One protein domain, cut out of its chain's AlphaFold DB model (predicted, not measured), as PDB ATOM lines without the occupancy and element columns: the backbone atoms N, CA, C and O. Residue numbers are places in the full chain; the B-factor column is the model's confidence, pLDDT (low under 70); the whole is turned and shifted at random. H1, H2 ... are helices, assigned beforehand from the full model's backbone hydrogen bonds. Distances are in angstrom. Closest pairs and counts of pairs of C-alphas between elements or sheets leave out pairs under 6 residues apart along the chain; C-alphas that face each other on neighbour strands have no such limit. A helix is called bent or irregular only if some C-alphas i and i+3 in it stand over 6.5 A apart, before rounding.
ATOM      1  N   GLN A 301      13.248 -20.343 -34.726       88.19
ATOM      2  CA  GLN A 301      11.809 -20.265 -34.504       88.19
ATOM      3  C   GLN A 301      11.148 -21.650 -34.572       88.19
ATOM      4  O   GLN A 301      10.280 -21.970 -33.763       88.19
ATOM      5  N   ARG A 302      11.597 -22.524 -35.479       85.25
ATOM      6  CA  ARG A 302      11.107 -23.908 -35.564       85.25
ATOM      7  C   ARG A 302      11.513 -24.748 -34.366       85.25
ATOM      8  O   ARG A 302      10.692 -25.519 -33.884       85.25
ATOM      9  N   LEU A 303      12.733 -24.589 -33.864       86.69
ATOM     10  CA  LEU A 303      13.180 -25.275 -32.651       86.69
ATOM     11  C   LEU A 303      12.429 -24.795 -31.396       86.69
ATOM     12  O   LEU A 303      12.235 -25.586 -30.473       86.69
ATOM     13  N   LEU A 304      11.982 -23.534 -31.371       86.62
ATOM     14  CA  LEU A 304      11.125 -22.986 -30.314       86.62
ATOM     15  C   LEU A 304       9.705 -23.565 -30.354       86.62
ATOM     16  O   LEU A 304       9.165 -23.965 -29.324       86.62
ATOM     17  N   GLU A 305       9.098 -23.603 -31.540       80.56
ATOM     18  CA  GLU A 305       7.687 -23.965 -31.719       80.56
ATOM     19  C   GLU A 305       7.430 -25.475 -31.718       80.56
ATOM     20  O   GLU A 305       6.336 -25.925 -31.367       80.56
ATOM     21  N   ASN A 306       8.402 -26.276 -32.158       69.44
ATOM     22  CA  ASN A 306       8.151 -27.668 -32.491       69.44
ATOM     23  C   ASN A 306       8.311 -28.598 -31.283       69.44
ATOM     24  O   ASN A 306       9.382 -28.725 -30.688       69.44
ATOM     25  N   THR A 307       7.245 -29.321 -30.951       61.19
ATOM     26  CA  THR A 307       7.221 -30.297 -29.853       61.19
ATOM     27  C   THR A 307       7.636 -31.701 -30.294       61.19
ATOM     28  O   THR A 307       7.960 -32.545 -29.457       61.19
ATOM     29  N   ARG A 308       7.668 -31.985 -31.604       73.50
ATOM     30  CA  ARG A 308       7.959 -33.328 -32.122       73.50
ATOM     31  C   ARG A 308       9.463 -33.583 -32.176       73.50
ATOM     32  O   ARG A 308      10.238 -32.828 -32.763       73.50
ATOM     33  N   LYS A 309       9.892 -34.692 -31.574       74.94
ATOM     34  CA  LYS A 309      11.311 -35.065 -31.442       74.94
ATOM     35  C   LYS A 309      12.005 -35.297 -32.791       74.94
ATOM     36  O   LYS A 309      13.170 -34.935 -32.939       74.94
ATOM     37  N   GLU A 310      11.304 -35.899 -33.748       72.62
ATOM     38  CA  GLU A 310      11.829 -36.242 -35.078       72.62
ATOM     39  C   GLU A 310      12.069 -34.997 -35.929       72.62
ATOM     40  O   GLU A 310      13.161 -34.814 -36.459       72.62
ATOM     41  N   GLU A 311      11.101 -34.085 -35.966       74.81
ATOM     42  CA  GLU A 311      11.203 -32.840 -36.729       74.81
ATOM     43  C   GLU A 311      12.300 -31.929 -36.156       74.81
ATOM     44  O   GLU A 311      13.134 -31.407 -36.894       74.81
ATOM     45  N   ASN A 312      12.384 -31.821 -34.824       80.25
ATOM     46  CA  ASN A 312      13.475 -31.105 -34.158       80.25
ATOM     47  C   ASN A 312      14.855 -31.661 -34.510       80.25
ATOM     48  O   ASN A 312      15.817 -30.905 -34.612       80.25
ATOM     49  N   ARG A 313      14.979 -32.980 -34.691       82.94
ATOM     50  CA  ARG A 313      16.250 -33.593 -35.084       82.94
ATOM     51  C   ARG A 313      16.675 -33.147 -36.481       82.94
ATOM     52  O   ARG A 313      17.859 -32.903 -36.690       82.94
ATOM     53  N   GLU A 314      15.737 -33.043 -37.413       81.44
ATOM     54  CA  GLU A 314      16.011 -32.589 -38.777       81.44
ATOM     55  C   GLU A 314      16.383 -31.097 -38.812       81.44
ATOM     56  O   GLU A 314      17.409 -30.736 -39.394       81.44
ATOM     57  N   TRP A 315      15.659 -30.242 -38.081       85.56
ATOM     58  CA  TRP A 315      16.027 -28.827 -37.927       85.56
ATOM     59  C   TRP A 315      17.395 -28.632 -37.259       85.56
ATOM     60  O   TRP A 315      18.173 -27.777 -37.681       85.56
ATOM     61  N   LEU A 316      17.738 -29.461 -36.266       86.31
ATOM     62  CA  LEU A 316      19.065 -29.449 -35.647       86.31
ATOM     63  C   LEU A 316      20.178 -29.861 -36.613       86.31
ATOM     64  O   LEU A 316      21.240 -29.246 -36.603       86.31
ATOM     65  N   LYS A 317      19.966 -30.875 -37.460       85.31
ATOM     66  CA  LYS A 317      20.960 -31.238 -38.482       85.31
ATOM     67  C   LYS A 317      21.197 -30.077 -39.442       85.31
ATOM     68  O   LYS A 317      22.344 -29.774 -39.753       85.31
ATOM     69  N   LEU A 318      20.126 -29.408 -39.873       82.62
ATOM     70  CA  LEU A 318      20.237 -28.248 -40.752       82.62
ATOM     71  C   LEU A 318      21.033 -27.115 -40.084       82.62
ATOM     72  O   LEU A 318      21.945 -26.557 -40.693       82.62
ATOM     73  N   TYR A 319      20.756 -26.844 -38.805       86.31
ATOM     74  CA  TYR A 319      21.538 -25.915 -37.988       86.31
ATOM     75  C   TYR A 319      23.034 -26.279 -37.954       86.31
ATOM     76  O   TYR A 319      23.896 -25.421 -38.159       86.31
ATOM     77  N   GLU A 320      23.358 -27.552 -37.706       85.56
ATOM     78  CA  GLU A 320      24.742 -28.029 -37.605       85.56
ATOM     79  C   GLU A 320      25.517 -27.874 -38.919       85.56
ATOM     80  O   GLU A 320      26.719 -27.592 -38.888       85.56
ATOM     81  N   VAL A 321      24.839 -28.009 -40.064       83.56
ATOM     82  CA  VAL A 321      25.450 -27.825 -41.386       83.56
ATOM     83  C   VAL A 321      25.722 -26.347 -41.689       83.56
ATOM     84  O   VAL A 321      26.790 -26.029 -42.213       83.56
ATOM     85  N   LEU A 322      24.820 -25.432 -41.311       79.00
ATOM     86  CA  LEU A 322      24.954 -23.997 -41.616       79.00
ATOM     87  C   LEU A 322      26.088 -23.285 -40.867       79.00
ATOM     88  O   LEU A 322      26.525 -22.225 -41.325       79.00
ATOM     89  N   LYS A 323      26.547 -23.844 -39.734       77.19
ATOM     90  CA  LYS A 323      27.651 -23.333 -38.895       77.19
ATOM     91  C   LYS A 323      27.590 -21.813 -38.681       77.19
ATOM     92  O   LYS A 323      28.353 -21.062 -39.284       77.19
ATOM     93  N   LEU A 324      26.694 -21.364 -37.803       81.44
ATOM     94  CA  LEU A 324      26.524 -19.939 -37.494       81.44
ATOM     95  C   LEU A 324      27.830 -19.229 -37.126       81.44
ATOM     96  O   LEU A 324      28.605 -19.712 -36.290       81.44
ATOM     97  N   LEU A 325      28.007 -18.037 -37.688       82.69
ATOM     98  CA  LEU A 325      29.080 -17.116 -37.338       82.69
ATOM     99  C   LEU A 325      28.843 -16.535 -35.932       82.69
ATOM    100  O   LEU A 325      27.693 -16.385 -35.513       82.69
ATOM    101  N   PRO A 326      29.898 -16.151 -35.190       83.12
ATOM    102  CA  PRO A 326      29.748 -15.560 -33.857       83.12
ATOM    103  C   PRO A 326      28.815 -14.341 -33.826       83.12
ATOM    104  O   PRO A 326      27.960 -14.250 -32.951       83.12
ATOM    105  N   GLN A 327      28.902 -13.461 -34.828       83.38
ATOM    106  CA  GLN A 327      28.048 -12.273 -34.951       83.38
ATOM    107  C   GLN A 327      26.565 -12.631 -35.146       83.38
ATOM    108  O   GLN A 327      25.697 -12.023 -34.528       83.38
ATOM    109  N   GLU A 328      26.268 -13.665 -35.944       85.31
ATOM    110  CA  GLU A 328      24.894 -14.140 -36.172       85.31
ATOM    111  C   GLU A 328      24.263 -14.689 -34.891       85.31
ATOM    112  O   GLU A 328      23.052 -14.565 -34.696       85.31
ATOM    113  N   LYS A 329      25.084 -15.291 -34.018       87.50
ATOM    114  CA  LYS A 329      24.656 -15.784 -32.703       87.50
ATOM    115  C   LYS A 329      24.359 -14.629 -31.753       87.50
ATOM    116  O   LYS A 329      23.323 -14.657 -31.097       87.50
ATOM    117  N   GLN A 330      25.235 -13.625 -31.712       85.88
ATOM    118  CA  GLN A 330      25.063 -12.436 -30.871       85.88
ATOM    119  C   GLN A 330      23.807 -11.641 -31.257       85.88
ATOM    120  O   GLN A 330      23.031 -11.268 -30.385       85.88
ATOM    121  N   ALA A 331      23.547 -11.466 -32.558       87.19
ATOM    122  CA  ALA A 331      22.369 -10.749 -33.056       87.19
ATOM    123  C   ALA A 331      21.022 -11.376 -32.633       87.19
ATOM    124  O   ALA A 331      19.989 -10.722 -32.714       87.19
ATOM    125  N   ARG A 332      21.027 -12.637 -32.178       90.88
ATOM    126  CA  ARG A 332      19.833 -13.426 -31.825       90.88
ATOM    127  C   ARG A 332      19.820 -13.853 -30.361       90.88
ATOM    128  O   ARG A 332      19.254 -14.889 -30.015       90.88
ATOM    129  N   LEU A 333      20.482 -13.082 -29.499       90.12
ATOM    130  CA  LEU A 333      20.593 -13.368 -28.070       90.12
ATOM    131  C   LEU A 333      19.233 -13.667 -27.425       90.12
ATOM    132  O   LEU A 333      19.105 -14.647 -26.696       90.12
ATOM    133  N   GLU A 334      18.211 -12.872 -27.740       90.12
ATOM    134  CA  GLU A 334      16.858 -13.049 -27.206       90.12
ATOM    135  C   GLU A 334      16.256 -14.408 -27.596       90.12
ATOM    136  O   GLU A 334      15.733 -15.128 -26.746       90.12
ATOM    137  N   THR A 335      16.409 -14.825 -28.854       91.00
ATOM    138  CA  THR A 335      15.945 -16.133 -29.334       91.00
ATOM    139  C   THR A 335      16.674 -17.282 -28.633       91.00
ATOM    140  O   THR A 335      16.060 -18.293 -28.291       91.00
ATOM    141  N   TRP A 336      17.975 -17.131 -28.359       91.94
ATOM    142  CA  TRP A 336      18.738 -18.112 -27.580       91.94
ATOM    143  C   TRP A 336      18.250 -18.225 -26.135       91.94
ATOM    144  O   TRP A 336      18.171 -19.337 -25.609       91.94
ATOM    145  N   LEU A 337      17.891 -17.103 -25.508       92.38
ATOM    146  CA  LEU A 337      17.298 -17.090 -24.170       92.38
ATOM    147  C   LEU A 337      15.924 -17.778 -24.166       92.38
ATOM    148  O   LEU A 337      15.670 -18.613 -23.301       92.38
ATOM    149  N   GLN A 338      15.081 -17.522 -25.171       92.62
ATOM    150  CA  GLN A 338      13.795 -18.215 -25.329       92.62
ATOM    151  C   GLN A 338      13.978 -19.732 -25.513       92.62
ATOM    152  O   GLN A 338      13.219 -20.524 -24.952       92.62
ATOM    153  N   LEU A 339      15.017 -20.169 -26.239       92.00
ATOM    154  CA  LEU A 339      15.289 -21.595 -26.472       92.00
ATOM    155  C   LEU A 339      15.662 -22.354 -25.190       92.00
ATOM    156  O   LEU A 339      15.414 -23.558 -25.111       92.00
ATOM    157  N   LEU A 340      16.195 -21.677 -24.165       92.88
ATOM    158  CA  LEU A 340      16.414 -22.283 -22.843       92.88
ATOM    159  C   LEU A 340      15.103 -22.650 -22.134       92.88
ATOM    160  O   LEU A 340      15.129 -23.467 -21.217       92.88
ATOM    161  N   GLN A 341      13.971 -22.082 -22.555       90.62
ATOM    162  CA  GLN A 341      12.630 -22.393 -22.051       90.62
ATOM    163  C   GLN A 341      11.802 -23.234 -23.035       90.62
ATOM    164  O   GLN A 341      10.617 -23.474 -22.798       90.62
ATOM    165  N   ALA A 342      12.393 -23.680 -24.148       88.88
ATOM    166  CA  ALA A 342      11.673 -24.449 -25.151       88.88
ATOM    167  C   ALA A 342      11.142 -25.767 -24.568       88.88
ATOM    168  O   ALA A 342      11.784 -26.422 -23.752       88.88
ATOM    169  N   SER A 343       9.988 -26.218 -25.056       84.69
ATOM    170  CA  SER A 343       9.428 -27.525 -24.674       84.69
ATOM    171  C   SER A 343      10.291 -28.708 -25.145       84.69
ATOM    172  O   SER A 343      10.233 -29.804 -24.587       84.69
ATOM    173  N   SER A 344      11.111 -28.495 -26.178       86.69
ATOM    174  CA  SER A 344      11.985 -29.505 -26.759       86.69
ATOM    175  C   SER A 344      13.320 -29.596 -26.024       86.69
ATOM    176  O   SER A 344      14.147 -28.685 -26.075       86.69
ATOM    177  N   SER A 345      13.613 -30.760 -25.440       90.38
ATOM    178  CA  SER A 345      14.918 -31.032 -24.816       90.38
ATOM    179  C   SER A 345      16.095 -30.861 -25.789       90.38
ATOM    180  O   SER A 345      17.201 -30.505 -25.389       90.38
ATOM    181  N   ASN A 346      15.874 -31.110 -27.079       88.19
ATOM    182  CA  ASN A 346      16.881 -30.932 -28.122       88.19
ATOM    183  C   ASN A 346      17.202 -29.444 -28.354       88.19
ATOM    184  O   ASN A 346      18.372 -29.085 -28.488       88.19
ATOM    185  N   ALA A 347      16.175 -28.591 -28.344       89.81
ATOM    186  CA  ALA A 347      16.314 -27.143 -28.451       89.81
ATOM    187  C   ALA A 347      17.035 -26.552 -27.226       89.81
ATOM    188  O   ALA A 347      17.996 -25.798 -27.389       89.81
ATOM    189  N   ILE A 348      16.667 -26.988 -26.013       92.19
ATOM    190  CA  ILE A 348      17.347 -26.575 -24.774       92.19
ATOM    191  C   ILE A 348      18.833 -26.964 -24.815       92.19
ATOM    192  O   ILE A 348      19.699 -26.138 -24.532       92.19
ATOM    193  N   GLN A 349      19.161 -28.204 -25.202       91.88
ATOM    194  CA  GLN A 349      20.561 -28.645 -25.313       91.88
ATOM    195  C   GLN A 349      21.362 -27.811 -26.313       91.88
ATOM    196  O   GLN A 349      22.542 -27.545 -26.075       91.88
ATOM    197  N   LEU A 350      20.744 -27.403 -27.425       91.69
ATOM    198  CA  LEU A 350      21.398 -26.526 -28.385       91.69
ATOM    199  C   LEU A 350      21.713 -25.166 -27.754       91.69
ATOM    200  O   LEU A 350      22.862 -24.734 -27.804       91.69
ATOM    201  N   ALA A 351      20.734 -24.527 -27.110       93.12
ATOM    202  CA  ALA A 351      20.943 -23.241 -26.450       93.12
ATOM    203  C   ALA A 351      22.029 -23.326 -25.362       93.12
ATOM    204  O   ALA A 351      22.956 -22.516 -25.348       93.12
ATOM    205  N   LEU A 352      22.001 -24.362 -24.515       93.62
ATOM    206  CA  LEU A 352      23.041 -24.604 -23.506       93.62
ATOM    207  C   LEU A 352      24.431 -24.792 -24.130       93.62
ATOM    208  O   LEU A 352      25.433 -24.342 -23.574       93.62
ATOM    209  N   LYS A 353      24.525 -25.455 -25.288       91.94
ATOM    210  CA  LYS A 353      25.788 -25.598 -26.023       91.94
ATOM    211  C   LYS A 353      26.294 -24.244 -26.522       91.94
ATOM    212  O   LYS A 353      27.489 -23.981 -26.390       91.94
ATOM    213  N   GLU A 354      25.416 -23.389 -27.037       90.94
ATOM    214  CA  GLU A 354      25.789 -22.070 -27.557       90.94
ATOM    215  C   GLU A 354      26.182 -21.081 -26.451       90.94
ATOM    216  O   GLU A 354      27.187 -20.385 -26.595       90.94
ATOM    217  N   PHE A 355      25.528 -21.107 -25.284       92.19
ATOM    218  CA  PHE A 355      25.935 -20.307 -24.116       92.19
ATOM    219  C   PHE A 355      27.279 -20.728 -23.493       92.19
ATOM    220  O   PHE A 355      27.815 -20.031 -22.628       92.19
ATOM    221  N   LYS A 356      27.903 -21.826 -23.948       88.25
ATOM    222  CA  LYS A 356      29.310 -22.107 -23.605       88.25
ATOM    223  C   LYS A 356      30.264 -21.119 -24.283       88.25
ATOM    224  O   LYS A 356      31.356 -20.904 -23.743       88.25
ATOM    225  N   ASN A 357      29.860 -20.504 -25.400       85.88
ATOM    226  CA  ASN A 357      30.619 -19.450 -26.066       85.88
ATOM    227  C   ASN A 357      30.760 -18.233 -25.127       85.88
ATOM    228  O   ASN A 357      29.747 -17.691 -24.680       85.88
ATOM    229  N   PRO A 358      31.993 -17.791 -24.809       83.19
ATOM    230  CA  PRO A 358      32.222 -16.681 -23.890       83.19
ATOM    231  C   PRO A 358      31.617 -15.352 -24.353       83.19
ATOM    232  O   PRO A 358      31.285 -14.538 -23.499       83.19
ATOM    233  N   GLU A 359      31.468 -15.116 -25.656       84.38
ATOM    234  CA  GLU A 359      30.899 -13.864 -26.165       84.38
ATOM    235  C   GLU A 359      29.395 -13.777 -25.900       84.38
ATOM    236  O   GLU A 359      28.937 -12.812 -25.299       84.38
ATOM    237  N   LEU A 360      28.646 -14.825 -26.262       85.38
ATOM    238  CA  LEU A 360      27.200 -14.897 -26.025       85.38
ATOM    239  C   LEU A 360      26.886 -14.884 -24.521       85.38
ATOM    240  O   LEU A 360      25.979 -14.197 -24.064       85.38
ATOM    241  N   PHE A 361      27.691 -15.603 -23.735       87.25
ATOM    242  CA  PHE A 361      27.563 -15.669 -22.281       87.25
ATOM    243  C   PHE A 361      27.705 -14.302 -21.596       87.25
ATOM    244  O   PHE A 361      26.988 -14.013 -20.643       87.25
ATOM    245  N   LYS A 362      28.619 -13.451 -22.079       85.38
ATOM    246  CA  LYS A 362      28.860 -12.115 -21.511       85.38
ATOM    247  C   LYS A 362      27.736 -11.119 -21.796       85.38
ATOM    248  O   LYS A 362      27.662 -10.113 -21.103       85.38
ATOM    249  N   GLN A 363      26.898 -11.373 -22.799       84.44
ATOM    250  CA  GLN A 363      25.849 -10.443 -23.224       84.44
ATOM    251  C   GLN A 363      24.516 -10.632 -22.481       84.44
ATOM    252  O   GLN A 363      23.692  -9.727 -22.513       84.44
ATOM    253  N   ALA A 364      24.300 -11.760 -21.790       81.00
ATOM    254  CA  ALA A 364      23.062 -12.025 -21.039       81.00
ATOM    255  C   ALA A 364      23.279 -12.418 -19.561       81.00
ATOM    256  O   ALA A 364      22.683 -13.395 -19.101       81.00
ATOM    257  N   PRO A 365      24.123 -11.714 -18.785       78.12
ATOM    258  CA  PRO A 365      24.417 -12.131 -17.420       78.12
ATOM    259  C   PRO A 365      23.188 -12.063 -16.505       78.12
ATOM    260  O   PRO A 365      22.987 -12.975 -15.717       78.12
ATOM    261  N   GLU A 366      22.325 -11.060 -16.630       83.25
ATOM    262  CA  GLU A 366      21.227 -10.846 -15.673       83.25
ATOM    263  C   GLU A 366      20.123 -11.915 -15.759       83.25
ATOM    264  O   GLU A 366      19.621 -12.368 -14.735       83.25
ATOM    265  N   TYR A 367      19.795 -12.387 -16.965       84.75
ATOM    266  CA  TYR A 367      18.676 -13.314 -17.188       84.75
ATOM    267  C   TYR A 367      19.059 -14.793 -17.042       84.75
ATOM    268  O   TYR A 367      18.205 -15.641 -16.789       84.75
ATOM    269  N   LEU A 368      20.339 -15.139 -17.216       88.06
ATOM    270  CA  LEU A 368      20.780 -16.537 -17.244       88.06
ATOM    271  C   LEU A 368      20.422 -17.336 -15.977       88.06
ATOM    272  O   LEU A 368      19.949 -18.463 -16.130       88.06
ATOM    273  N   PRO A 369      20.593 -16.827 -14.741       89.88
ATOM    274  CA  PRO A 369      20.244 -17.592 -13.547       89.88
ATOM    275  C   PRO A 369      18.766 -17.987 -13.487       89.88
ATOM    276  O   PRO A 369      18.461 -19.150 -13.217       89.88
ATOM    277  N   GLU A 370      17.860 -17.056 -13.797       89.44
ATOM    278  CA  GLU A 370      16.410 -17.293 -13.784       89.44
ATOM    279  C   GLU A 370      15.994 -18.364 -14.797       89.44
ATOM    280  O   GLU A 370      15.091 -19.155 -14.535       89.44
ATOM    281  N   LEU A 371      16.696 -18.442 -15.933       91.56
ATOM    282  CA  LEU A 371      16.441 -19.434 -16.977       91.56
ATOM    283  C   LEU A 371      17.093 -20.792 -16.691       91.56
ATOM    284  O   LEU A 371      16.532 -21.825 -17.047       91.56
ATOM    285  N   LEU A 372      18.274 -20.815 -16.065       92.44
ATOM    286  CA  LEU A 372      19.042 -22.043 -15.823       92.44
ATOM    287  C   LEU A 372      18.582 -22.806 -14.578       92.44
ATOM    288  O   LEU A 372      18.652 -24.036 -14.566       92.44
ATOM    289  N   ILE A 373      18.115 -22.108 -13.539       91.81
ATOM    290  CA  ILE A 373      17.693 -22.728 -12.274       91.81
ATOM    291  C   ILE A 373      16.538 -23.724 -12.472       91.81
ATOM    292  O   ILE A 373      16.684 -24.860 -12.017       91.81
ATOM    293  N   PRO A 374      15.441 -23.393 -13.185       90.94
ATOM    294  CA  PRO A 374      14.365 -24.353 -13.451       90.94
ATOM    295  C   PRO A 374      14.849 -25.604 -14.199       90.94
ATOM    296  O   PRO A 374      14.345 -26.705 -13.978       90.94
ATOM    297  N   GLN A 375      15.875 -25.460 -15.046       93.19
ATOM    298  CA  GLN A 375      16.429 -26.562 -15.836       93.19
ATOM    299  C   GLN A 375      17.216 -27.578 -14.995       93.19
ATOM    300  O   GLN A 375      17.467 -28.686 -15.466       93.19
ATOM    301  N   LEU A 376      17.577 -27.256 -13.746       92.69
ATOM    302  CA  LEU A 376      18.203 -28.211 -12.822       92.69
ATOM    303  C   LEU A 376      17.253 -29.354 -12.429       92.69
ATOM    304  O   LEU A 376      17.715 -30.456 -12.122       92.69
ATOM    305  N   SER A 377      15.941 -29.122 -12.509       90.12
ATOM    306  CA  SER A 377      14.897 -30.132 -12.304       90.12
ATOM    307  C   SER A 377      14.420 -30.801 -13.600       90.12
ATOM    308  O   SER A 377      13.493 -31.608 -13.572       90.12
ATOM    309  N   HIS A 378      15.035 -30.496 -14.748       92.44
ATOM    310  CA  HIS A 378      14.639 -31.074 -16.032       92.44
ATOM    311  C   HIS A 378      14.835 -32.611 -16.033       92.44
ATOM    312  O   HIS A 378      15.886 -33.075 -15.590       92.44
ATOM    313  N   PRO A 379      13.900 -33.419 -16.584       89.12
ATOM    314  CA  PRO A 379      13.948 -34.894 -16.526       89.12
ATOM    315  C   PRO A 379      15.112 -35.534 -17.303       89.12
ATOM    316  O   PRO A 379      15.440 -36.706 -17.122       89.12
ATOM    317  N   VAL A 380      15.734 -34.780 -18.209       91.75
ATOM    318  CA  VAL A 380      16.931 -35.202 -18.953       91.75
ATOM    319  C   VAL A 380      18.190 -34.749 -18.213       91.75
ATOM    320  O   VAL A 380      18.567 -33.578 -18.284       91.75
ATOM    321  N   GLN A 381      18.906 -35.703 -17.611       92.62
ATOM    322  CA  GLN A 381      20.104 -35.464 -16.789       92.62
ATOM    323  C   GLN A 381      21.170 -34.600 -17.466       92.62
ATOM    324  O   GLN A 381      21.822 -33.784 -16.816       92.62
ATOM    325  N   LYS A 382      21.364 -34.777 -18.778       94.00
ATOM    326  CA  LYS A 382      22.347 -34.005 -19.546       94.00
ATOM    327  C   LYS A 382      22.041 -32.503 -19.516       94.00
ATOM    328  O   LYS A 382      22.967 -31.725 -19.332       94.00
ATOM    329  N   ILE A 383      20.767 -32.119 -19.640       94.25
ATOM    330  CA  ILE A 383      20.323 -30.717 -19.579       94.25
ATOM    331  C   ILE A 383      20.588 -30.159 -18.188       94.25
ATOM    332  O   ILE A 383      21.316 -29.183 -18.064       94.25
ATOM    333  N   ALA A 384      20.109 -30.837 -17.143       93.69
ATOM    334  CA  ALA A 384      20.305 -30.397 -15.765       93.69
ATOM    335  C   ALA A 384      21.794 -30.216 -15.414       93.69
ATOM    336  O   ALA A 384      22.187 -29.214 -14.815       93.69
ATOM    337  N   LYS A 385      22.658 -31.139 -15.857       94.06
ATOM    338  CA  LYS A 385      24.109 -31.038 -15.654       94.06
ATOM    339  C   LYS A 385      24.746 -29.893 -16.449       94.06
ATOM    340  O   LYS A 385      25.637 -29.216 -15.939       94.06
ATOM    341  N   GLU A 386      24.355 -29.684 -17.703       94.44
ATOM    342  CA  GLU A 386      24.879 -28.577 -18.513       94.44
ATOM    343  C   GLU A 386      24.430 -27.213 -17.978       94.44
ATOM    344  O   GLU A 386      25.262 -26.309 -17.885       94.44
ATOM    345  N   SER A 387      23.180 -27.099 -17.525       94.56
ATOM    346  CA  SER A 387      22.660 -25.911 -16.844       94.56
ATOM    347  C   SER A 387      23.417 -25.620 -15.553       94.56
ATOM    348  O   SER A 387      23.839 -24.486 -15.340       94.56
ATOM    349  N   LEU A 388      23.695 -26.644 -14.734       93.19
ATOM    350  CA  LEU A 388      24.500 -26.488 -13.520       93.19
ATOM    351  C   LEU A 388      25.915 -25.988 -13.831       93.19
ATOM    352  O   LEU A 388      26.423 -25.101 -13.151       93.19
ATOM    353  N   ASN A 389      26.558 -26.521 -14.870       92.69
ATOM    354  CA  ASN A 389      27.901 -26.091 -15.260       92.69
ATOM    355  C   ASN A 389      27.936 -24.640 -15.755       92.69
ATOM    356  O   ASN A 389      28.870 -23.907 -15.422       92.69
ATOM    357  N   LEU A 390      26.935 -24.213 -16.529       92.25
ATOM    358  CA  LEU A 390      26.810 -22.813 -16.940       92.25
ATOM    359  C   LEU A 390      26.524 -21.900 -15.746       92.25
ATOM    360  O   LEU A 390      27.139 -20.843 -15.650       92.25
ATOM    361  N   LEU A 391      25.685 -22.332 -14.805       91.25
ATOM    362  CA  LEU A 391      25.391 -21.581 -13.587       91.25
ATOM    363  C   LEU A 391      26.624 -21.453 -12.677       91.25
ATOM    364  O   LEU A 391      26.904 -20.372 -12.173       91.25
ATOM    365  N   LYS A 392      27.434 -22.511 -12.536       90.69
ATOM    366  CA  LYS A 392      28.742 -22.459 -11.851       90.69
ATOM    367  C   LYS A 392      29.692 -21.471 -12.527       90.69
ATOM    368  O   LYS A 392      30.360 -20.689 -11.857       90.69
ATOM    369  N   LYS A 393      29.763 -21.498 -13.863       91.06
ATOM    370  CA  LYS A 393      30.569 -20.548 -14.647       91.06
ATOM    371  C   LYS A 393      30.084 -19.109 -14.438       91.06
ATOM    372  O   LYS A 393      30.910 -18.208 -14.368       91.06
ATOM    373  N   TRP A 394      28.774 -18.920 -14.306       89.69
ATOM    374  CA  TRP A 394      28.145 -17.632 -14.038       89.69
ATOM    375  C   TRP A 394      28.453 -17.111 -12.644       89.69
ATOM    376  O   TRP A 394      28.959 -16.004 -12.522       89.69
ATOM    377  N   LEU A 395      28.288 -17.936 -11.612       87.06
ATOM    378  CA  LEU A 395      28.631 -17.577 -10.232       87.06
ATOM    379  C   LEU A 395      30.111 -17.209 -10.081       87.06
ATOM    380  O   LEU A 395      30.447 -16.295  -9.341       87.06
ATOM    381  N   LYS A 396      31.005 -17.878 -10.820       88.00
ATOM    382  CA  LYS A 396      32.431 -17.515 -10.859       88.00
ATOM    383  C   LYS A 396      32.698 -16.173 -11.540       88.00
ATOM    384  O   LYS A 396      33.700 -15.540 -11.226       88.00
ATOM    385  N   ALA A 397      31.866 -15.785 -12.504       85.06
ATOM    386  CA  ALA A 397      31.997 -14.521 -13.219       85.06
ATOM    387  C   ALA A 397      31.346 -13.345 -12.468       85.06
ATOM    388  O   ALA A 397      31.831 -12.229 -12.612       85.06
ATOM    389  N   PHE A 398      30.306 -13.613 -11.669       85.44
ATOM    390  CA  PHE A 398      29.503 -12.626 -10.932       85.44
ATOM    391  C   PHE A 398      29.318 -13.042  -9.459       85.44
ATOM    392  O   PHE A 398      28.200 -13.368  -9.035       85.44
ATOM    393  N   PRO A 399      30.409 -13.111  -8.670       82.81
ATOM    394  CA  PRO A 399      30.364 -13.565  -7.278       82.81
ATOM    395  C   PRO A 399      29.466 -12.694  -6.384       82.81
ATOM    396  O   PRO A 399      28.902 -13.181  -5.410       82.81
ATOM    397  N   GLU A 400      29.264 -11.423  -6.723       80.38
ATOM    398  CA  GLU A 400      28.378 -10.498  -6.009       80.38
ATOM    399  C   GLU A 400      26.906 -10.944  -5.975       80.38
ATOM    400  O   GLU A 400      26.192 -10.633  -5.023       80.38
ATOM    401  N   ASN A 401      26.461 -11.729  -6.960       80.88
ATOM    402  CA  ASN A 401      25.078 -12.205  -7.068       80.88
ATOM    403  C   ASN A 401      24.840 -13.560  -6.376       80.88
ATOM    404  O   ASN A 401      23.744 -14.125  -6.413       80.88
ATOM    405  N   GLU A 402      25.874 -14.113  -5.747       75.44
ATOM    406  CA  GLU A 402      25.852 -15.435  -5.132       75.44
ATOM    407  C   GLU A 402      24.850 -15.546  -3.971       75.44
ATOM    408  O   GLU A 402      24.141 -16.553  -3.843       75.44
ATOM    409  N   SER A 403      24.745 -14.502  -3.147       72.75
ATOM    410  CA  SER A 403      23.830 -14.457  -1.998       72.75
ATOM    411  C   SER A 403      22.359 -14.517  -2.428       72.75
ATOM    412  O   SER A 403      21.569 -15.224  -1.801       72.75
ATOM    413  N   ALA A 404      22.012 -13.867  -3.543       76.06
ATOM    414  CA  ALA A 404      20.655 -13.817  -4.084       76.06
ATOM    415  C   ALA A 404      20.186 -15.156  -4.686       76.06
ATOM    416  O   ALA A 404      19.000 -15.475  -4.633       76.06
ATOM    417  N   LEU A 405      21.101 -15.974  -5.225       78.75
ATOM    418  CA  LEU A 405      20.760 -17.246  -5.887       78.75
ATOM    419  C   LEU A 405      20.777 -18.463  -4.959       78.75
ATOM    420  O   LEU A 405      20.231 -19.516  -5.299       78.75
ATOM    421  N   THR A 406      21.387 -18.331  -3.782       75.62
ATOM    422  CA  THR A 406      21.497 -19.418  -2.801       75.62
ATOM    423  C   THR A 406      20.131 -19.991  -2.367       75.62
ATOM    424  O   THR A 406      20.028 -21.214  -2.266       75.62
ATOM    425  N   PRO A 407      19.054 -19.201  -2.145       77.12
ATOM    426  CA  PRO A 407      17.700 -19.731  -1.921       77.12
ATOM    427  C   PRO A 407      17.177 -20.596  -3.072       77.12
ATOM    428  O   PRO A 407      16.744 -21.727  -2.866       77.12
ATOM    429  N   SER A 408      17.289 -20.110  -4.304       80.00
ATOM    430  CA  SER A 408      16.763 -20.803  -5.480       80.00
ATOM    431  C   SER A 408      17.523 -22.096  -5.795       80.00
ATOM    432  O   SER A 408      16.915 -23.087  -6.188       80.00
ATOM    433  N   LEU A 409      18.841 -22.125  -5.565       80.69
ATOM    434  CA  LEU A 409      19.671 -23.330  -5.692       80.69
ATOM    435  C   LEU A 409      19.302 -24.422  -4.677       80.69
ATOM    436  O   LEU A 409      19.379 -25.605  -5.009       80.69
ATOM    437  N   ARG A 410      18.877 -24.042  -3.463       76.38
ATOM    438  CA  ARG A 410      18.437 -24.986  -2.420       76.38
ATOM    439  C   ARG A 410      17.194 -25.761  -2.848       76.38
ATOM    440  O   ARG A 410      17.174 -26.980  -2.718       76.38
ATOM    441  N   LEU A 411      16.206 -25.082  -3.437       79.06
ATOM    442  CA  LEU A 411      14.987 -25.726  -3.948       79.06
ATOM    443  C   LEU A 411      15.283 -26.774  -5.037       79.06
ATOM    444  O   LEU A 411      14.532 -27.732  -5.202       79.06
ATOM    445  N   GLN A 412      16.411 -26.640  -5.741       85.69
ATOM    446  CA  GLN A 412      16.840 -27.580  -6.782       85.69
ATOM    447  C   GLN A 412      17.575 -28.817  -6.238       85.69
ATOM    448  O   GLN A 412      17.911 -29.715  -7.012       85.69
ATOM    449  N   LEU A 413      17.765 -28.943  -4.915       81.44
ATOM    450  CA  LEU A 413      18.165 -30.215  -4.291       81.44
ATOM    451  C   LEU A 413      17.091 -31.305  -4.443       81.44
ATOM    452  O   LEU A 413      17.388 -32.480  -4.242       81.44
ATOM    453  N   LEU A 414      15.883 -30.932  -4.872       80.44
ATOM    454  CA  LEU A 414      14.819 -31.842  -5.298       80.44
ATOM    455  C   LEU A 414      14.956 -32.311  -6.758       80.44
ATOM    456  O   LEU A 414      14.080 -33.018  -7.253       80.44
ATOM    457  N   SER A 415      16.040 -31.946  -7.457       85.75
ATOM    458  CA  SER A 415      16.322 -32.440  -8.811       85.75
ATOM    459  C   SER A 415      16.197 -33.969  -8.863       85.75
ATOM    460  O   SER A 415      16.708 -34.646  -7.964       85.75
ATOM    461  N   PRO A 416      15.597 -34.559  -9.916       85.31
ATOM    462  CA  PRO A 416      15.422 -36.009 -10.016       85.31
ATOM    463  C   PRO A 416      16.753 -36.770 -10.150       85.31
ATOM    464  O   PRO A 416      16.799 -37.986  -9.963       85.31
ATOM    465  N   HIS A 417      17.863 -36.081 -10.437       90.25
ATOM    466  CA  HIS A 417      19.150 -36.703 -10.737       90.25
ATOM    467  C   HIS A 417      20.150 -36.603  -9.578       90.25
ATOM    468  O   HIS A 417      20.663 -35.526  -9.278       90.25
ATOM    469  N   ALA A 418      20.540 -37.753  -9.016       87.12
ATOM    470  CA  ALA A 418      21.515 -37.845  -7.919       87.12
ATOM    471  C   ALA A 418      22.842 -37.124  -8.206       87.12
ATOM    472  O   ALA A 418      23.361 -36.411  -7.356       87.12
ATOM    473  N   VAL A 419      23.363 -37.233  -9.435       87.56
ATOM    474  CA  VAL A 419      24.617 -36.564  -9.836       87.56
ATOM    475  C   VAL A 419      24.501 -35.037  -9.755       87.56
ATOM    476  O   VAL A 419      25.446 -34.375  -9.344       87.56
ATOM    477  N   VAL A 420      23.346 -34.474 -10.124       89.50
ATOM    478  CA  VAL A 420      23.106 -33.022 -10.064       89.50
ATOM    479  C   VAL A 420      22.978 -32.581  -8.607       89.50
ATOM    480  O   VAL A 420      23.605 -31.598  -8.225       89.50
ATOM    481  N   ARG A 421      22.257 -33.348  -7.776       88.56
ATOM    482  CA  ARG A 421      22.148 -33.098  -6.329       88.56
ATOM    483  C   ARG A 421      23.506 -33.134  -5.631       88.56
ATOM    484  O   ARG A 421      23.827 -32.217  -4.888       88.56
ATOM    485  N   GLN A 422      24.332 -34.144  -5.901       86.75
ATOM    486  CA  GLN A 422      25.684 -34.252  -5.339       86.75
ATOM    487  C   GLN A 422      26.579 -33.084  -5.762       86.75
ATOM    488  O   GLN A 422      27.284 -32.509  -4.933       86.75
ATOM    489  N   GLU A 423      26.548 -32.706  -7.043       88.31
ATOM    490  CA  GLU A 423      27.317 -31.561  -7.529       88.31
ATOM    491  C   GLU A 423      26.829 -30.229  -6.932       88.31
ATOM    492  O   GLU A 423      27.662 -29.373  -6.645       88.31
ATOM    493  N   LEU A 424      25.518 -30.054  -6.727       87.56
ATOM    494  CA  LEU A 424      24.937 -28.898  -6.033       87.56
ATOM    495  C   LEU A 424      25.351 -28.855  -4.560       87.56
ATOM    496  O   LEU A 424      25.759 -27.806  -4.070       87.56
ATOM    497  N   LEU A 425      25.296 -29.992  -3.861       84.62
ATOM    498  CA  LEU A 425      25.729 -30.096  -2.466       84.62
ATOM    499  C   LEU A 425      27.203 -29.740  -2.311       84.62
ATOM    500  O   LEU A 425      27.542 -29.005  -1.391       84.62
ATOM    501  N   LYS A 426      28.066 -30.189  -3.228       85.38
ATOM    502  CA  LYS A 426      29.483 -29.817  -3.217       85.38
ATOM    503  C   LYS A 426      29.679 -28.301  -3.344       85.38
ATOM    504  O   LYS A 426      30.447 -27.726  -2.582       85.38
ATOM    505  N   GLU A 427      28.955 -27.648  -4.251       83.44
ATOM    506  CA  GLU A 427      29.005 -26.183  -4.380       83.44
ATOM    507  C   GLU A 427      28.473 -25.469  -3.133       83.44
ATOM    508  O   GLU A 427      29.022 -24.450  -2.732       83.44
ATOM    509  N   LEU A 428      27.427 -25.996  -2.488       80.81
ATOM    510  CA  LEU A 428      26.911 -25.441  -1.233       80.81
ATOM    511  C   LEU A 428      27.880 -25.673  -0.055       80.81
ATOM    512  O   LEU A 428      27.967 -24.824   0.826       80.81
ATOM    513  N   GLN A 429      28.646 -26.771  -0.049       77.31
ATOM    514  CA  GLN A 429      29.662 -27.094   0.973       77.31
ATOM    515  C   GLN A 429      30.865 -26.155   0.976       77.31
ATOM    516  O   GLN A 429      31.508 -25.954   2.018       77.31
ATOM    517  N   GLU A 430      31.171 -25.580  -0.178       72.19
ATOM    518  CA  GLU A 430      32.224 -24.583  -0.333       72.19
ATOM    519  C   GLU A 430      31.783 -23.198   0.189       72.19
ATOM    520  O   GLU A 430      32.629 -22.323   0.376       72.19
ATOM    521  N   LYS A 431      30.496 -23.020   0.539       70.56
ATOM    522  CA  LYS A 431      29.885 -21.728   0.892       70.56
ATOM    523  C   LYS A 431      29.481 -21.629   2.366       70.56
ATOM    524  O   LYS A 431      29.184 -22.620   3.033       70.56
ATOM    525  N   ALA A 432      29.458 -20.404   2.892       67.12
ATOM    526  CA  ALA A 432      28.948 -20.117   4.231       67.12
ATOM    527  C   ALA A 432      27.415 -19.981   4.188       67.12
ATOM    528  O   ALA A 432      26.888 -18.997   3.679       67.12
ATOM    529  N   LEU A 433      26.699 -20.981   4.704       67.94
ATOM    530  CA  LEU A 433      25.233 -20.971   4.778       67.94
ATOM    531  C   LEU A 433      24.738 -20.071   5.917       67.94
ATOM    532  O   LEU A 433      25.247 -20.170   7.038       67.94
ATOM    533  N   SER A 434      23.706 -19.261   5.654       74.44
ATOM    534  CA  SER A 434      22.978 -18.530   6.700       74.44
ATOM    535  C   SER A 434      22.260 -19.490   7.660       74.44
ATOM    536  O   SER A 434      22.012 -20.650   7.321       74.44
ATOM    537  N   SER A 435      21.906 -19.017   8.858       70.56
ATOM    538  CA  SER A 435      21.137 -19.796   9.845       70.56
ATOM    539  C   SER A 435      19.792 -20.274   9.288       70.56
ATOM    540  O   SER A 435      19.437 -21.437   9.452       70.56
ATOM    541  N   GLU A 436      19.093 -19.411   8.553       73.44
ATOM    542  CA  GLU A 436      17.842 -19.730   7.856       73.44
ATOM    543  C   GLU A 436      18.046 -20.808   6.778       73.44
ATOM    544  O   GLU A 436      17.283 -21.769   6.691       73.44
ATOM    545  N   SER A 437      19.155 -20.733   6.030       69.12
ATOM    546  CA  SER A 437      19.498 -21.742   5.021       69.12
ATOM    547  C   SER A 437      19.781 -23.117   5.616       69.12
ATOM    548  O   SER A 437      19.515 -24.126   4.967       69.12
ATOM    549  N   ARG A 438      20.319 -23.182   6.838       74.50
ATOM    550  CA  ARG A 438      20.516 -24.456   7.543       74.50
ATOM    551  C   ARG A 438      19.203 -25.069   7.989       74.50
ATOM    552  O   ARG A 438      19.008 -26.250   7.739       74.50
ATOM    553  N   ALA A 439      18.315 -24.272   8.581       76.94
ATOM    554  CA  ALA A 439      17.025 -24.750   9.071       76.94
ATOM    555  C   ALA A 439      16.180 -25.381   7.946       76.94
ATOM    556  O   ALA A 439      15.573 -26.434   8.126       76.94
ATOM    557  N   GLU A 440      16.196 -24.793   6.748       74.62
ATOM    558  CA  GLU A 440      15.517 -25.368   5.580       74.62
ATOM    559  C   GLU A 440      16.181 -26.652   5.056       74.62
ATOM    560  O   GLU A 440      15.488 -27.595   4.673       74.62
ATOM    561  N   LEU A 441      17.519 -26.717   5.037       77.06
ATOM    562  CA  LEU A 441      18.249 -27.928   4.640       77.06
ATOM    563  C   LEU A 441      18.049 -29.069   5.649       77.06
ATOM    564  O   LEU A 441      17.958 -30.227   5.245       77.06
ATOM    565  N   GLU A 442      17.925 -28.748   6.938       80.06
ATOM    566  CA  GLU A 442      17.538 -29.679   8.004       80.06
ATOM    567  C   GLU A 442      16.108 -30.189   7.810       80.06
ATOM    568  O   GLU A 442      15.873 -31.392   7.923       80.06
ATOM    569  N   ALA A 443      15.166 -29.317   7.437       80.06
ATOM    570  CA  ALA A 443      13.796 -29.715   7.116       80.06
ATOM    571  C   ALA A 443      13.730 -30.631   5.877       80.06
ATOM    572  O   ALA A 443      13.035 -31.648   5.889       80.06
ATOM    573  N   LEU A 444      14.499 -30.324   4.823       76.38
ATOM    574  CA  LEU A 444      14.632 -31.181   3.639       76.38
ATOM    575  C   LEU A 444      15.253 -32.540   3.984       76.38
ATOM    576  O   LEU A 444      14.756 -33.568   3.527       76.38
ATOM    577  N   TYR A 445      16.295 -32.563   4.814       79.12
ATOM    578  CA  TYR A 445      16.905 -33.799   5.306       79.12
ATOM    579  C   TYR A 445      15.905 -34.639   6.119       79.12
ATOM    580  O   TYR A 445      15.764 -35.838   5.881       79.12
ATOM    581  N   ALA A 446      15.145 -34.000   7.012       80.12
ATOM    582  CA  ALA A 446      14.120 -34.649   7.826       80.12
ATOM    583  C   ALA A 446      12.944 -35.205   7.000       80.12
ATOM    584  O   ALA A 446      12.316 -36.177   7.414       80.12
ATOM    585  N   SER A 447      12.663 -34.636   5.821       78.56
ATOM    586  CA  SER A 447      11.587 -35.103   4.933       78.56
ATOM    587  C   SER A 447      11.844 -36.473   4.285       78.56
ATOM    588  O   SER A 447      10.924 -37.061   3.720       78.56
ATOM    589  N   GLY A 448      13.081 -36.985   4.326       76.62
ATOM    590  CA  GLY A 448      13.448 -38.269   3.715       76.62
ATOM    591  C   GLY A 448      13.490 -38.270   2.180       76.62
ATOM    592  O   GLY A 448      13.718 -39.315   1.577       76.62
ATOM    593  N   LEU A 449      13.309 -37.114   1.529       69.56
ATOM    594  CA  LEU A 449      13.349 -36.970   0.065       69.56
ATOM    595  C   LEU A 449      14.769 -37.055  -0.527       69.56
ATOM    596  O   LEU A 449      14.939 -37.078  -1.747       69.56
ATOM    597  N   VAL A 450      15.794 -37.093   0.324       72.56
ATOM    598  CA  VAL A 450      17.205 -37.088  -0.060       72.56
ATOM    599  C   VAL A 450      17.801 -38.486   0.136       72.56
ATOM    600  O   VAL A 450      17.641 -39.091   1.193       72.56
ATOM    601  N   GLY A 451      18.476 -39.018  -0.887       74.19
ATOM    602  CA  GLY A 451      19.056 -40.361  -0.849       74.19
ATOM    603  C   GLY A 451      20.209 -40.510   0.161       74.19
ATOM    604  O   GLY A 451      20.760 -39.519   0.642       74.19
ATOM    605  N   PRO A 452      20.613 -41.751   0.491       75.19
ATOM    606  CA  PRO A 452      21.565 -42.035   1.572       75.19
ATOM    607  C   PRO A 452      22.971 -41.455   1.339       75.19
ATOM    608  O   PRO A 452      23.632 -41.049   2.290       75.19
ATOM    609  N   LEU A 453      23.426 -41.368   0.083       73.06
ATOM    610  CA  LEU A 453      24.720 -40.755  -0.251       73.06
ATOM    611  C   LEU A 453      24.680 -39.229  -0.102       73.06
ATOM    612  O   LEU A 453      25.652 -38.606   0.316       73.06
ATOM    613  N   GLU A 454      23.553 -38.612  -0.449       77.69
ATOM    614  CA  GLU A 454      23.357 -37.175  -0.289       77.69
ATOM    615  C   GLU A 454      23.115 -36.792   1.181       77.69
ATOM    616  O   GLU A 454      23.550 -35.727   1.614       77.69
ATOM    617  N   ALA A 455      22.498 -37.685   1.961       78.62
ATOM    618  CA  ALA A 455      22.277 -37.548   3.397       78.62
ATOM    619  C   ALA A 455      23.595 -37.400   4.181       78.62
ATOM    620  O   ALA A 455      23.709 -36.540   5.057       78.62
ATOM    621  N   GLU A 456      24.622 -38.177   3.834       81.44
ATOM    622  CA  GLU A 456      25.948 -38.060   4.449       81.44
ATOM    623  C   GLU A 456      26.607 -36.706   4.129       81.44
ATOM    624  O   GLU A 456      27.105 -36.019   5.027       81.44
ATOM    625  N   ALA A 457      26.539 -36.267   2.869       79.50
ATOM    626  CA  ALA A 457      27.070 -34.975   2.436       79.50
ATOM    627  C   ALA A 457      26.336 -33.782   3.083       79.50
ATOM    628  O   ALA A 457      26.978 -32.801   3.471       79.50
ATOM    629  N   LEU A 458      25.013 -33.873   3.248       78.69
ATOM    630  CA  LEU A 458      24.198 -32.903   3.991       78.69
ATOM    631  C   LEU A 458      24.551 -32.881   5.477       78.69
ATOM    632  O   LEU A 458      24.698 -31.810   6.058       78.69
ATOM    633  N   THR A 459      24.772 -34.044   6.085       81.94
ATOM    634  CA  THR A 459      25.186 -34.135   7.490       81.94
ATOM    635  C   THR A 459      26.542 -33.456   7.709       81.94
ATOM    636  O   THR A 459      26.731 -32.739   8.690       81.94
ATOM    637  N   GLN A 460      27.491 -33.638   6.788       79.94
ATOM    638  CA  GLN A 460      28.792 -32.962   6.840       79.94
ATOM    639  C   GLN A 460      28.673 -31.442   6.633       79.94
ATOM    640  O   GLN A 460      29.365 -30.676   7.303       79.94
ATOM    641  N   LEU A 461      27.777 -31.007   5.744       77.25
ATOM    642  CA  LEU A 461      27.479 -29.596   5.488       77.25
ATOM    643  C   LEU A 461      26.909 -28.898   6.735       77.25
ATOM    644  O   LEU A 461      27.384 -27.827   7.109       77.25
ATOM    645  N   LEU A 462      25.929 -29.523   7.393       77.88
ATOM    646  CA  LEU A 462      25.250 -28.980   8.575       77.88
ATOM    647  C   LEU A 462      26.165 -28.919   9.812       77.88
ATOM    648  O   LEU A 462      26.033 -28.009  10.629       77.88
ATOM    649  N   LYS A 463      27.149 -29.825   9.918       79.94
ATOM    650  CA  LYS A 463      28.154 -29.850  11.002       79.94
ATOM    651  C   LYS A 463      29.178 -28.712  10.948       79.94
ATOM    652  O   LYS A 463      29.817 -28.423  11.954       79.94
TER     653      LYS A 463
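What this domain is: This is residues 301 to 463 of the 1165 residues of an uncharacterized protein of bacterium (Candidatus Blackallbacteria) CG17_big_fil_post_rev_8_21_14_2_50_48_46 (UniProt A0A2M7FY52). Helical hairpins stacked like a solenoid make a two-layer slab: H2, H5, H8, H10 and H12 stand side by side and run the same way, while H4, H7, H9 and H11 form the other layer and run against them, with H1 next to H4 at one end. Short H3 and H6 lie at one edge. The printed part has 163 residues, with twelve named helices, H1 to H12 along the chain, and no named strand: all helix. It is compact, with a radius of gyration of the C-alphas of 17.4 A, and only just flat, spanning 53 by 34 by 19 A.

How they stand to each other: Start at H1, residues 301 to 305, which touches H2, residues 309 to 322, at residues 312 to 316 alone; their closest C-alphas, Leu 303 and Asn 312, are 6.0 A apart. Next, H3, residues 326 to 330, touches H6, residues 358 to 363, closest at C-alphas 330 and 360, 5.8 A. H4, residues 333 to 339, and H5, residues 345 to 354, form a hairpin at a shallow tilt of 28 degrees, closest at C-alphas 339 and 348, 5.6 A. H7, residues 368 to 375, and H8, residues 381 to 397, form another at 25 degrees, closest at C-alphas 372 and 387, 5.4 A. With residues 383 to 390 alone, H8 touches H5, the same way, closest at C-alphas 349 and 383, 6.1 A. H9, residues 399 to 414, H10, residues 418 to 429, H11, residues 435 to 446, and H12, residues 452 to 463, make an up and down bundle, each running against the one before. H10 and H12 touch, closest at C-alphas 429 and 461, 5.6 A. Every O i to N i+4 pair is within hydrogen-bond range in H1, H2, H3, H4, H5, H8, H10 and H11; the counts are 1 of 2 in H6, 2 of 4 in H7, 7 of 8 in H12 and 5 of 12 in H9, where 9 of 13 O i to N i+3 pairs are.

Where its parts are: Find C-alpha 301 at (11.809, -20.265, -34.504), where H1 begins. H2 runs 20.3 A. Find C-alpha 381 at (20.104, -35.464, -16.789); from there H8 runs 24.3 A. H9, 24.1 A long, is irregular, C-alphas 400 and 403 being 7.2 A apart, with a kink of 55 degrees near residue 406. H12 ends at C-alpha 463, (28.154, -29.850, 11.002).

The domain as a whole: The C-alphas farthest apart, Leu 322 and Lys 463, are 53.0 A apart. The printed part has no cut, and each link is tight. Mean pLDDT of the printed part is 83.9; residues 306, 307, 432, 433, 437 and 449 are under 70.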